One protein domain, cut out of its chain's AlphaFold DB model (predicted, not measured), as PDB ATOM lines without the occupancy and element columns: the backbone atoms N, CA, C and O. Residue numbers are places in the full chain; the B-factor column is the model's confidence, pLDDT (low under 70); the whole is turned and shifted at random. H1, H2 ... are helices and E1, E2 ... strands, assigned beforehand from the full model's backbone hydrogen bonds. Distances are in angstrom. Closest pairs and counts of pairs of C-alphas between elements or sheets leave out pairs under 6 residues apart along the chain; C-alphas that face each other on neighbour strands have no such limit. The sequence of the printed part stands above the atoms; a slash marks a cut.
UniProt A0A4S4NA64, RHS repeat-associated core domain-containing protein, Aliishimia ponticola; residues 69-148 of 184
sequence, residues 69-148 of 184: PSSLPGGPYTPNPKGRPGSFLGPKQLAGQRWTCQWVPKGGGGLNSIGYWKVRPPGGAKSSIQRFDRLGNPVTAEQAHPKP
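What this domain is: This is residues 69 to 148 of the 184 residues of the protein "RHS repeat-associated core domain-containing protein" of Aliishimia ponticola (UniProt A0A4S4NA64). Little regular structure is here: one small twisted sheet, E1 to E4, set among long loops, with short helix H1 grazing it. The printed part has 80 residues, 20 in named elements, mostly strand, ordered E1 E2 E3 E4 H1 along the chain. The sheet, E1 - E2 - E3 - E4, is a meander, each strand the antiparallel neighbour of the one before. The whole printed part is compact, with a radius of gyration of the C-alphas of 12.5 A, and its C-alphas span 43 by 22 by 21 A.

How they stand to each other: Past residues 69 to 86, find E1, residues 87 to 89, in a hairpin with E2, residues 100 to 104; N 88 and O 101 are 2.8 A apart. E2 forms a hairpin with E3, residues 116 to 120, N 102 to O 118 being 2.8 A. E3 forms one with E4, residues 130 to 132, N 117 to O 132 being 2.8 A. H1, residues 141 to 144, only grazes the sheet; it is too short for any O i to N i+4 pair, and its one O i to N i+3 pair is within range.

Where its parts are: Find C-alpha 87, where E1 begins, at (145.621, 94.487, 158.645). E2 runs 12.9 A and E3 13.3 A. H1 ends at C-alpha 144, (131.483, 92.148, 148.892).

The domain as a whole: The C-alphas farthest apart, Leu 94 and Pro 148, are 43.6 A apart. The printed part has no cut; E2 to E3 is a long link. Residues 109 to 111 and 146 to 148 have pLDDT under 70.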
ATOM      1  N   PRO A  69     139.150  84.618 160.772       86.69
ATOM      2  CA  PRO A  69     138.753  83.237 160.976       86.69
ATOM      3  C   PRO A  69     139.853  82.289 160.486       86.69
ATOM      4  O   PRO A  69     140.602  82.595 159.556       86.69
ATOM      5  N   SER A  70     139.959  81.120 161.119       85.31
ATOM      6  CA  SER A  70     140.963  80.102 160.775       85.31
ATOM      7  C   SER A  70     140.754  79.478 159.392       85.31
ATOM      8  O   SER A  70     141.667  78.840 158.880       85.31
ATOM      9  N   SER A  71     139.578  79.668 158.790       87.06
ATOM     10  CA  SER A  71     139.246  79.259 157.423       87.06
ATOM     11  C   SER A  71     139.926  80.112 156.347       87.06
ATOM     12  O   SER A  71     139.962  79.698 155.189       87.06
ATOM     13  N   LEU A  72     140.488  81.280 156.691       88.88
ATOM     14  CA  LEU A  72     141.201  82.108 155.717       88.88
ATOM     15  C   LEU A  72     142.521  81.445 155.274       88.88
ATOM     16  O   LEU A  72     143.324  81.031 156.119       88.88
ATOM     17  N   PRO A  73     142.806  81.401 153.961       88.50
ATOM     18  CA  PRO A  73     143.990  80.733 153.435       88.50
ATOM     19  C   PRO A  73     145.267  81.504 153.770       88.50
ATOM     20  O   PRO A  73     145.355  82.696 153.508       88.50
ATOM     21  N   GLY A  74     146.291  80.823 154.289       84.00
ATOM     22  CA  GLY A  74     147.567  81.455 154.647       84.00
ATOM     23  C   GLY A  74     147.631  81.995 156.078       84.00
ATOM     24  O   GLY A  74     148.539  82.767 156.394       84.00
ATOM     25  N   GLY A  75     146.688  81.598 156.939       85.31
ATOM     26  CA  GLY A  75     146.802  81.746 158.388       85.31
ATOM     27  C   GLY A  75     147.817  80.769 159.020       85.31
ATOM     28  O   GLY A  75     148.397  79.938 158.320       85.31
ATOM     29  N   PRO A  76     148.049  80.845 160.342       86.31
ATOM     30  CA  PRO A  76     147.435  81.777 161.284       86.31
ATOM     31  C   PRO A  76     147.905  83.218 161.060       86.31
ATOM     32  O   PRO A  76     149.052  83.478 160.696       86.31
ATOM     33  N   TYR A  77     146.997  84.162 161.287       87.94
ATOM     34  CA  TYR A  77     147.244  85.582 161.081       87.94
ATOM     35  C   TYR A  77     147.580  86.291 162.387       87.94
ATOM     36  O   TYR A  77     146.904  86.124 163.400       87.94
ATOM     37  N   THR A  78     148.607  87.130 162.331       86.31
ATOM     38  CA  THR A  78     149.027  88.013 163.424       86.31
ATOM     39  C   THR A  78     148.791  89.470 163.037       86.31
ATOM     40  O   THR A  78     149.011  89.804 161.870       86.31
ATOM     41  N   PRO A  79     148.341  90.346 163.955       84.94
ATOM     42  CA  PRO A  79     148.140  91.754 163.629       84.94
ATOM     43  C   PRO A  79     149.400  92.388 163.038       84.94
ATOM     44  O   PRO A  79     150.512  92.117 163.489       84.94
ATOM     45  N   ASN A  80     149.231  93.221 162.011       86.56
ATOM     46  CA  ASN A  80     150.322  93.974 161.407       86.56
ATOM     47  C   ASN A  80     150.440  95.345 162.091       86.56
ATOM     48  O   ASN A  80     149.712  96.261 161.697       86.56
ATOM     49  N   PRO A  81     151.368  95.546 163.047       76.00
ATOM     50  CA  PRO A  81     151.476  96.818 163.762       76.00
ATOM     51  C   PRO A  81     151.794  97.991 162.823       76.00
ATOM     52  O   PRO A  81     151.333  99.106 163.051       76.00
ATOM     53  N   LYS A  82     152.500  97.737 161.712       79.75
ATOM     54  CA  LYS A  82     152.854  98.744 160.696       79.75
ATOM     55  C   LYS A  82     151.773  98.955 159.626       79.75
ATOM     56  O   LYS A  82     151.937  99.807 158.760       79.75
ATOM     57  N   GLY A  83     150.717  98.139 159.621       76.25
ATOM     58  CA  GLY A  83     149.657  98.170 158.612       76.25
ATOM     59  C   GLY A  83     148.650  99.298 158.840       76.25
ATOM     60  O   GLY A  83     148.903 100.240 159.574       76.25
ATOM     61  N   ARG A  84     147.476  99.213 158.220       78.81
ATOM     62  CA  ARG A  84     146.307 100.001 158.658       78.81
ATOM     63  C   ARG A  84     145.539  99.199 159.722       78.81
ATOM     64  O   ARG A  84     145.742  97.976 159.757       78.81
ATOM     65  N   PRO A  85     144.650  99.808 160.530       74.25
ATOM     66  CA  PRO A  85     143.716  99.043 161.356       74.25
ATOM     67  C   PRO A  85     143.014  97.977 160.500       74.25
ATOM     68  O   PRO A  85     142.776  98.181 159.304       74.25
ATOM     69  N   GLY A  86     142.824  96.777 161.047       81.81
ATOM     70  CA  GLY A  86     142.292  95.652 160.270       81.81
ATOM     71  C   GLY A  86     143.315  94.835 159.477       81.81
ATOM     72  O   GLY A  86     142.917  93.849 158.868       81.81
ATOM     73  N   SER A  87     144.602  95.201 159.439       87.69
ATOM     74  CA  SER A  87     145.621  94.487 158.645       87.69
ATOM     75  C   SER A  87     146.354  93.418 159.455       87.69
ATOM     76  O   SER A  87     146.823  93.680 160.560       87.69
ATOM     77  N   PHE A  88     146.560  92.243 158.865       89.94
ATOM     78  CA  PHE A  88     147.253  91.112 159.479       89.94
ATOM     79  C   PHE A  88     148.258  90.468 158.516       89.94
ATOM     80  O   PHE A  88     148.100  90.492 157.292       89.94
ATOM     81  N   LEU A  89     149.296  89.864 159.088       89.94
ATOM     82  CA  LEU A  89     150.321  89.091 158.391       89.94
ATOM     83  C   LEU A  89     150.141  87.608 158.705       89.94
ATOM     84  O   LEU A  89     150.042  87.237 159.878       89.94
ATOM     85  N   GLY A  90     150.147  86.771 157.669       89.62
ATOM     86  CA  GLY A  90     150.261  85.316 157.801       89.62
ATOM     87  C   GLY A  90     151.649  84.912 158.313       89.62
ATOM     88  O   GLY A  90     152.467  85.790 158.596       89.62
ATOM     89  N   PRO A  91     151.981  83.620 158.433       87.56
ATOM     90  CA  PRO A  91     153.245  83.158 159.014       87.56
ATOM     91  C   PRO A  91     154.479  83.698 158.266       87.56
ATOM     92  O   PRO A  91     154.402  84.092 157.098       87.56
ATOM     93  N   LYS A  92     155.627  83.796 158.958       84.44
ATOM     94  CA  LYS A  92     156.898  84.170 158.309       84.44
ATOM     95  C   LYS A  92     157.281  83.055 157.335       84.44
ATOM     96  O   LYS A  92     157.300  81.894 157.723       84.44
ATOM     97  N   GLN A  93     157.572  83.422 156.093       79.38
ATOM     98  CA  GLN A  93     158.086  82.494 155.088       79.38
ATOM     99  C   GLN A  93     159.618  82.507 155.110       79.38
ATOM    100  O   GLN A  93     160.212  83.510 155.507       79.38
ATOM    101  N   LEU A  94     160.243  81.393 154.712       78.81
ATOM    102  CA  LEU A  94     161.708  81.236 154.682       78.81
ATOM    103  C   LEU A  94     162.381  82.245 153.740       78.81
ATOM    104  O   LEU A  94     163.488  82.699 154.005       78.81
ATOM    105  N   ALA A  95     161.684  82.633 152.675       72.62
ATOM    106  CA  ALA A  95     162.062  83.710 151.776       72.62
ATOM    107  C   ALA A  95     160.799  84.311 151.141       72.62
ATOM    108  O   ALA A  95     159.792  83.620 150.988       72.62
ATOM    109  N   GLY A  96     160.859  85.589 150.762       77.69
ATOM    110  CA  GLY A  96     159.785  86.268 150.035       77.69
ATOM    111  C   GLY A  96     158.767  87.020 150.899       77.69
ATOM    112  O   GLY A  96     158.917  87.200 152.109       77.69
ATOM    113  N   GLN A  97     157.739  87.543 150.229       84.94
ATOM    114  CA  GLN A  97     156.635  88.256 150.874       84.94
ATOM    115  C   GLN A  97     155.745  87.280 151.648       84.94
ATOM    116  O   GLN A  97     155.753  86.095 151.378       84.94
ATOM    117  N   ARG A  98     154.955  87.761 152.609       89.19
ATOM    118  CA  ARG A  98     154.046  86.913 153.400       89.19
ATOM    119  C   ARG A  98     152.628  86.991 152.845       89.19
ATOM    120  O   ARG A  98     152.270  87.970 152.190       89.19
ATOM    121  N   TRP A  99     151.801  86.009 153.195       90.94
ATOM    122  CA  TRP A  99     150.352  86.173 153.108       90.94
ATOM    123  C   TRP A  99     149.927  87.399 153.912       90.94
ATOM    124  O   TRP A  99     150.450  87.659 155.000       90.94
ATOM    125  N   THR A 100     148.957  88.142 153.397       90.12
ATOM    126  CA  THR A 100     148.357  89.258 154.134       90.12
ATOM    127  C   THR A 100     146.850  89.124 154.101       90.12
ATOM    128  O   THR A 100     146.289  88.770 153.064       90.12
ATOM    129  N   CYS A 101     146.191  89.393 155.224       90.75
ATOM    130  CA  CYS A 101     144.746  89.569 155.238       90.75
ATOM    131  C   CYS A 101     144.385  90.930 155.818       90.75
ATOM    132  O   CYS A 101     145.123  91.499 156.621       90.75
ATOM    133  N   GLN A 102     143.272  91.488 155.367       90.75
ATOM    134  CA  GLN A 102     142.807  92.791 155.802       90.75
ATOM    135  C   GLN A 102     141.291  92.782 155.947       90.75
ATOM    136  O   GLN A 102     140.588  92.448 154.993       90.75
ATOM    137  N   TRP A 103     140.796  93.187 157.112       89.50
ATOM    138  CA  TRP A 103     139.387  93.490 157.307       89.50
ATOM    139  C   TRP A 103     139.045  94.802 156.605       89.50
ATOM    140  O   TRP A 103     139.732  95.811 156.772       89.50
ATOM    141  N   VAL A 104     137.987  94.784 155.805       86.94
ATOM    142  CA  VAL A 104     137.386  95.987 155.238       86.94
ATOM    143  C   VAL A 104     136.027  96.149 155.902       86.94
ATOM    144  O   VAL A 104     135.185  95.277 155.691       86.94
ATOM    145  N   PRO A 105     135.792  97.213 156.688       82.88
ATOM    146  CA  PRO A 105     134.513  97.425 157.354       82.88
ATOM    147  C   PRO A 105     133.407  97.791 156.356       82.88
ATOM    148  O   PRO A 105     133.652  98.069 155.175       82.88
ATOM    149  N   LYS A 106     132.163  97.802 156.842       80.44
ATOM    150  CA  LYS A 106     131.000  98.280 156.086       80.44
ATOM    151  C   LYS A 106     131.252  99.720 155.612       80.44
ATOM    152  O   LYS A 106     131.751 100.531 156.382       80.44
ATOM    153  N   GLY A 107     130.972 100.031 154.348       73.62
ATOM    154  CA  GLY A 107     131.298 101.339 153.753       73.62
ATOM    155  C   GLY A 107     132.778 101.553 153.372       73.62
ATOM    156  O   GLY A 107     133.089 102.458 152.603       73.62
ATOM    157  N   GLY A 108     133.705 100.710 153.851       72.56
ATOM    158  CA  GLY A 108     135.154 100.907 153.698       72.56
ATOM    159  C   GLY A 108     135.737 100.558 152.323       72.56
ATOM    160  O   GLY A 108     136.904 100.844 152.057       72.56
ATOM    161  N   GLY A 109     134.972  99.922 151.430       61.91
ATOM    162  CA  GLY A 109     135.397  99.673 150.045       61.91
ATOM    163  C   GLY A 109     134.375 100.098 148.988       61.91
ATOM    164  O   GLY A 109     134.492  99.667 147.844       61.91
ATOM    165  N   GLY A 110     133.395 100.917 149.379       65.69
ATOM    166  CA  GLY A 110     132.261 101.372 148.577       65.69
ATOM    167  C   GLY A 110     131.043 101.635 149.469       65.69
ATOM    168  O   GLY A 110     130.930 101.058 150.544       65.69
ATOM    169  N   LEU A 111     130.103 102.480 149.034       60.44
ATOM    170  CA  LEU A 111     128.953 102.897 149.859       60.44
ATOM    171  C   LEU A 111     128.131 101.710 150.413       60.44
ATOM    172  O   LEU A 111     127.592 101.790 151.513       60.44
ATOM    173  N   ASN A 112     128.102 100.590 149.683       71.94
ATOM    174  CA  ASN A 112     127.319  99.401 150.025       71.94
ATOM    175  C   ASN A 112     128.163  98.198 150.478       71.94
ATOM    176  O   ASN A 112     127.657  97.078 150.478       71.94
ATOM    177  N   SER A 113     129.445  98.374 150.830       72.25
ATOM    178  CA  SER A 113     130.256  97.244 151.309       72.25
ATOM    179  C   SER A 113     129.608  96.597 152.524       72.25
ATOM    180  O   SER A 113     129.275  97.318 153.457       72.25
ATOM    181  N   ILE A 114     129.507  95.268 152.568       75.50
ATOM    182  CA  ILE A 114     128.887  94.536 153.695       75.50
ATOM    183  C   ILE A 114     129.862  94.178 154.831       75.50
ATOM    184  O   ILE A 114     129.453  93.636 155.854       75.50
ATOM    185  N   GLY A 115     131.141  94.526 154.680       83.81
ATOM    186  CA  GLY A 115     132.210  94.107 155.583       83.81
ATOM    187  C   GLY A 115     132.767  92.739 155.184       83.81
ATOM    188  O   GLY A 115     132.034  91.754 155.152       83.81
ATOM    189  N   TYR A 116     134.046  92.669 154.824       88.50
ATOM    190  CA  TYR A 116     134.638  91.451 154.266       88.50
ATOM    191  C   TYR A 116     136.161  91.430 154.436       88.50
ATOM    192  O   TYR A 116     136.814  92.466 154.588       88.50
ATOM    193  N   TRP A 117     136.745  90.239 154.366       89.94
ATOM    194  CA  TRP A 117     138.187  90.033 154.385       89.94
ATOM    195  C   TRP A 117     138.766  90.088 152.978       89.94
ATOM    196  O   TRP A 117     138.293  89.411 152.070       89.94
ATOM    197  N   LYS A 118     139.843  90.852 152.799       90.88
ATOM    198  CA  LYS A 118     140.747  90.747 151.650       90.88
ATOM    199  C   LYS A 118     141.914  89.857 152.037       90.88
ATOM    200  O   LYS A 118     142.594  90.180 153.002       90.88
ATOM    201  N   VAL A 119     142.201  88.819 151.266       91.50
ATOM    202  CA  VAL A 119     143.402  87.995 151.438       91.50
ATOM    203  C   VAL A 119     144.268  88.110 150.194       91.50
ATOM    204  O   VAL A 119     143.764  88.068 149.070       91.50
ATOM    205  N   ARG A 120     145.574  88.292 150.388       90.81
ATOM    206  CA  ARG A 120     146.565  88.310 149.312       90.81
ATOM    207  C   ARG A 120     147.584  87.196 149.510       90.81
ATOM    208  O   ARG A 120     148.150  87.109 150.609       90.81
ATOM    209  N   PRO A 121     147.862  86.416 148.454       89.50
ATOM    210  CA  PRO A 121     148.971  85.484 148.462       89.50
ATOM    211  C   PRO A 121     150.315  86.237 148.480       89.50
ATOM    212  O   PRO A 121     150.389  87.406 148.081       89.50
ATOM    213  N   PRO A 122     151.384  85.581 148.949       88.25
ATOM    214  CA  PRO A 122     152.731  86.140 148.971       88.25
ATOM    215  C   PRO A 122     153.188  86.472 147.546       88.25
ATOM    216  O   PRO A 122     153.095  85.633 146.655       88.25
ATOM    217  N   GLY A 123     153.643  87.705 147.305       81.50
ATOM    218  CA  GLY A 123     154.056  88.143 145.963       81.50
ATOM    219  C   GLY A 123     152.891  88.375 144.992       81.50
ATOM    220  O   GLY A 123     153.119  88.680 143.825       81.50
ATOM    221  N   GLY A 124     151.646  88.241 145.454       78.50
ATOM    222  CA  GLY A 124     150.459  88.356 144.620       78.50
ATOM    223  C   GLY A 124     150.205  89.775 144.115       78.50
ATOM    224  O   GLY A 124     150.159  90.737 144.888       78.50
ATOM    225  N   ALA A 125     149.941  89.906 142.812       75.88
ATOM    226  CA  ALA A 125     149.442  91.144 142.217       75.88
ATOM    227  C   ALA A 125     148.059  91.525 142.784       75.88
ATOM    228  O   ALA A 125     147.339  90.689 143.329       75.88
ATOM    229  N   LYS A 126     147.616  92.781 142.612       70.00
ATOM    230  CA  LYS A 126     146.287  93.233 143.090       70.00
ATOM    231  C   LYS A 126     145.119  92.400 142.530       70.00
ATOM    232  O   LYS A 126     144.092  92.295 143.193       70.00
ATOM    233  N   SER A 127     145.276  91.801 141.351       72.06
ATOM    234  CA  SER A 127     144.302  90.888 140.736       72.06
ATOM    235  C   SER A 127     144.148  89.560 141.488       72.06
ATOM    236  O   SER A 127     143.094  88.943 141.411       72.06
ATOM    237  N   SER A 128     145.151  89.151 142.269       84.19
ATOM    238  CA  SER A 128     145.131  87.917 143.069       84.19
ATOM    239  C   SER A 128     144.410  88.055 144.419       84.19
ATOM    240  O   SER A 128     144.425  87.125 145.224       84.19
ATOM    241  N   ILE A 129     143.794  89.213 144.700       87.25
ATOM    242  CA  ILE A 129     143.053  89.442 145.946       87.25
ATOM    243  C   ILE A 129     141.817  88.542 145.987       87.25
ATOM    244  O   ILE A 129     140.865  88.734 145.228       87.25
ATOM    245  N   GLN A 130     141.804  87.647 146.964       90.69
ATOM    246  CA  GLN A 130     140.645  86.842 147.321       90.69
ATOM    247  C   GLN A 130     139.801  87.585 148.359       90.69
ATOM    248  O   GLN A 130     140.323  88.372 149.158       90.69
ATOM    249  N   ARG A 131     138.484  87.379 148.321       90.38
ATOM    250  CA  ARG A 131     137.530  88.042 149.214       90.38
ATOM    251  C   ARG A 131     136.739  86.994 149.977       90.38
ATOM    252  O   ARG A 131     136.319  86.006 149.385       90.38
ATOM    253  N   PHE A 132     136.535  87.231 151.265       90.62
ATOM    254  CA  PHE A 132     135.790  86.325 152.132       90.62
ATOM    255  C   PHE A 132     134.805  87.098 153.001       90.62
ATOM    256  O   PHE A 132     135.096  88.222 153.407       90.62
ATOM    257  N   ASP A 133     133.649  86.508 153.288       88.44
ATOM    258  CA  ASP A 133     132.692  87.056 154.245       88.44
ATOM    259  C   ASP A 133     133.281  87.093 155.665       88.44
ATOM    260  O   ASP A 133     134.392  86.631 155.925       88.44
ATOM    261  N   ARG A 134     132.518  87.609 156.629       85.38
ATOM    262  CA  ARG A 134     132.942  87.686 158.032       85.38
ATOM    263  C   ARG A 134     133.318  86.330 158.657       85.38
ATOM    264  O   ARG A 134     134.116  86.317 159.593       85.38
ATOM    265  N   LEU A 135     132.754  85.227 158.170       84.50
ATOM    266  CA  LEU A 135     132.980  83.864 158.662       84.50
ATOM    267  C   LEU A 135     134.148  83.162 157.942       84.50
ATOM    268  O   LEU A 135     134.605  82.111 158.388       84.50
ATOM    269  N   GLY A 136     134.671  83.764 156.874       85.19
ATOM    270  CA  GLY A 136     135.752  83.220 156.062       85.19
ATOM    271  C   GLY A 136     135.276  82.351 154.898       85.19
ATOM    272  O   GLY A 136     136.085  81.616 154.341       85.19
ATOM    273  N   ASN A 137     134.003  82.432 154.504       88.62
ATOM    274  CA  ASN A 137     133.518  81.814 153.271       88.62
ATOM    275  C   ASN A 137     133.883  82.693 152.070       88.62
ATOM    276  O   ASN A 137     133.796  83.920 152.172       88.62
ATOM    277  N   PRO A 138     134.289  82.114 150.929       88.44
ATOM    278  CA  PRO A 138     134.646  82.891 149.749       88.44
ATOM    279  C   PRO A 138     133.434  83.671 149.224       88.44
ATOM    280  O   PRO A 138     132.341  83.125 149.101       88.44
ATOM    281  N   VAL A 139     133.643  84.945 148.889       87.25
ATOM    282  CA  VAL A 139     132.624  85.817 148.285       87.25
ATOM    283  C   VAL A 139     133.150  86.467 147.016       87.25
ATOM    284  O   VAL A 139     134.343  86.762 146.888       87.25
ATOM    285  N   THR A 140     132.256  86.733 146.066       84.69
ATOM    286  CA  THR A 140     132.610  87.468 144.848       84.69
ATOM    287  C   THR A 140     132.806  88.961 145.134       84.69
ATOM    288  O   THR A 140     132.477  89.478 146.207       84.69
ATOM    289  N   ALA A 141     133.374  89.691 144.170       78.12
ATOM    290  CA  ALA A 141     133.555  91.134 144.306       78.12
ATOM    291  C   ALA A 141     132.212  91.875 144.417       78.12
ATOM    292  O   ALA A 141     132.115  92.836 145.176       78.12
ATOM    293  N   GLU A 142     131.190  91.390 143.716       78.44
ATOM    294  CA  GLU A 142     129.826  91.916 143.687       78.44
ATOM    295  C   GLU A 142     129.089  91.651 145.000       78.44
ATOM    296  O   GLU A 142     128.324  92.493 145.452       78.44
ATOM    297  N   GLN A 143     129.340  90.509 145.645       78.44
ATOM    298  CA  GLN A 143     128.785  90.211 146.967       78.44
ATOM    299  C   GLN A 143     129.443  91.066 148.056       78.44
ATOM    300  O   GLN A 143     128.769  91.550 148.961       78.44
ATOM    301  N   ALA A 144     130.756  91.293 147.957       75.69
ATOM    302  CA  ALA A 144     131.483  92.148 148.892       75.69
ATOM    303  C   ALA A 144     131.127  93.639 148.735       75.69
ATOM    304  O   ALA A 144     131.089  94.368 149.731       75.69
ATOM    305  N   HIS A 145     130.875  94.077 147.494       71.56
ATOM    306  CA  HIS A 145     130.452  95.428 147.116       71.56
ATOM    307  C   HIS A 145     129.354  95.374 146.061       71.56
ATOM    308  O   HIS A 145     129.643  95.488 144.862       71.56
ATOM    309  N   PRO A 146     128.089  95.249 146.477       69.56
ATOM    310  CA  PRO A 146     126.992  95.368 145.540       69.56
ATOM    311  C   PRO A 146     127.037  96.768 144.932       69.56
ATOM    312  O   PRO A 146     126.996  97.784 145.640       69.56
ATOM    313  N   LYS A 147     127.156  96.825 143.600       61.09
ATOM    314  CA  LYS A 147     127.012  98.086 142.872       61.09
ATOM    315  C   LYS A 147     125.668  98.694 143.280       61.09
ATOM    316  O   LYS A 147     124.703  97.944 143.456       61.09
ATOM    317  N   PRO A 148     125.584 100.023 143.474       60.66
ATOM    318  CA  PRO A 148     124.282 100.642 143.648       60.66
ATOM    319  C   PRO A 148     123.377 100.205 142.486       60.66
ATOM    320  O   PRO A 148     123.896  99.977 141.382       60.66
TER     321      PRO A 148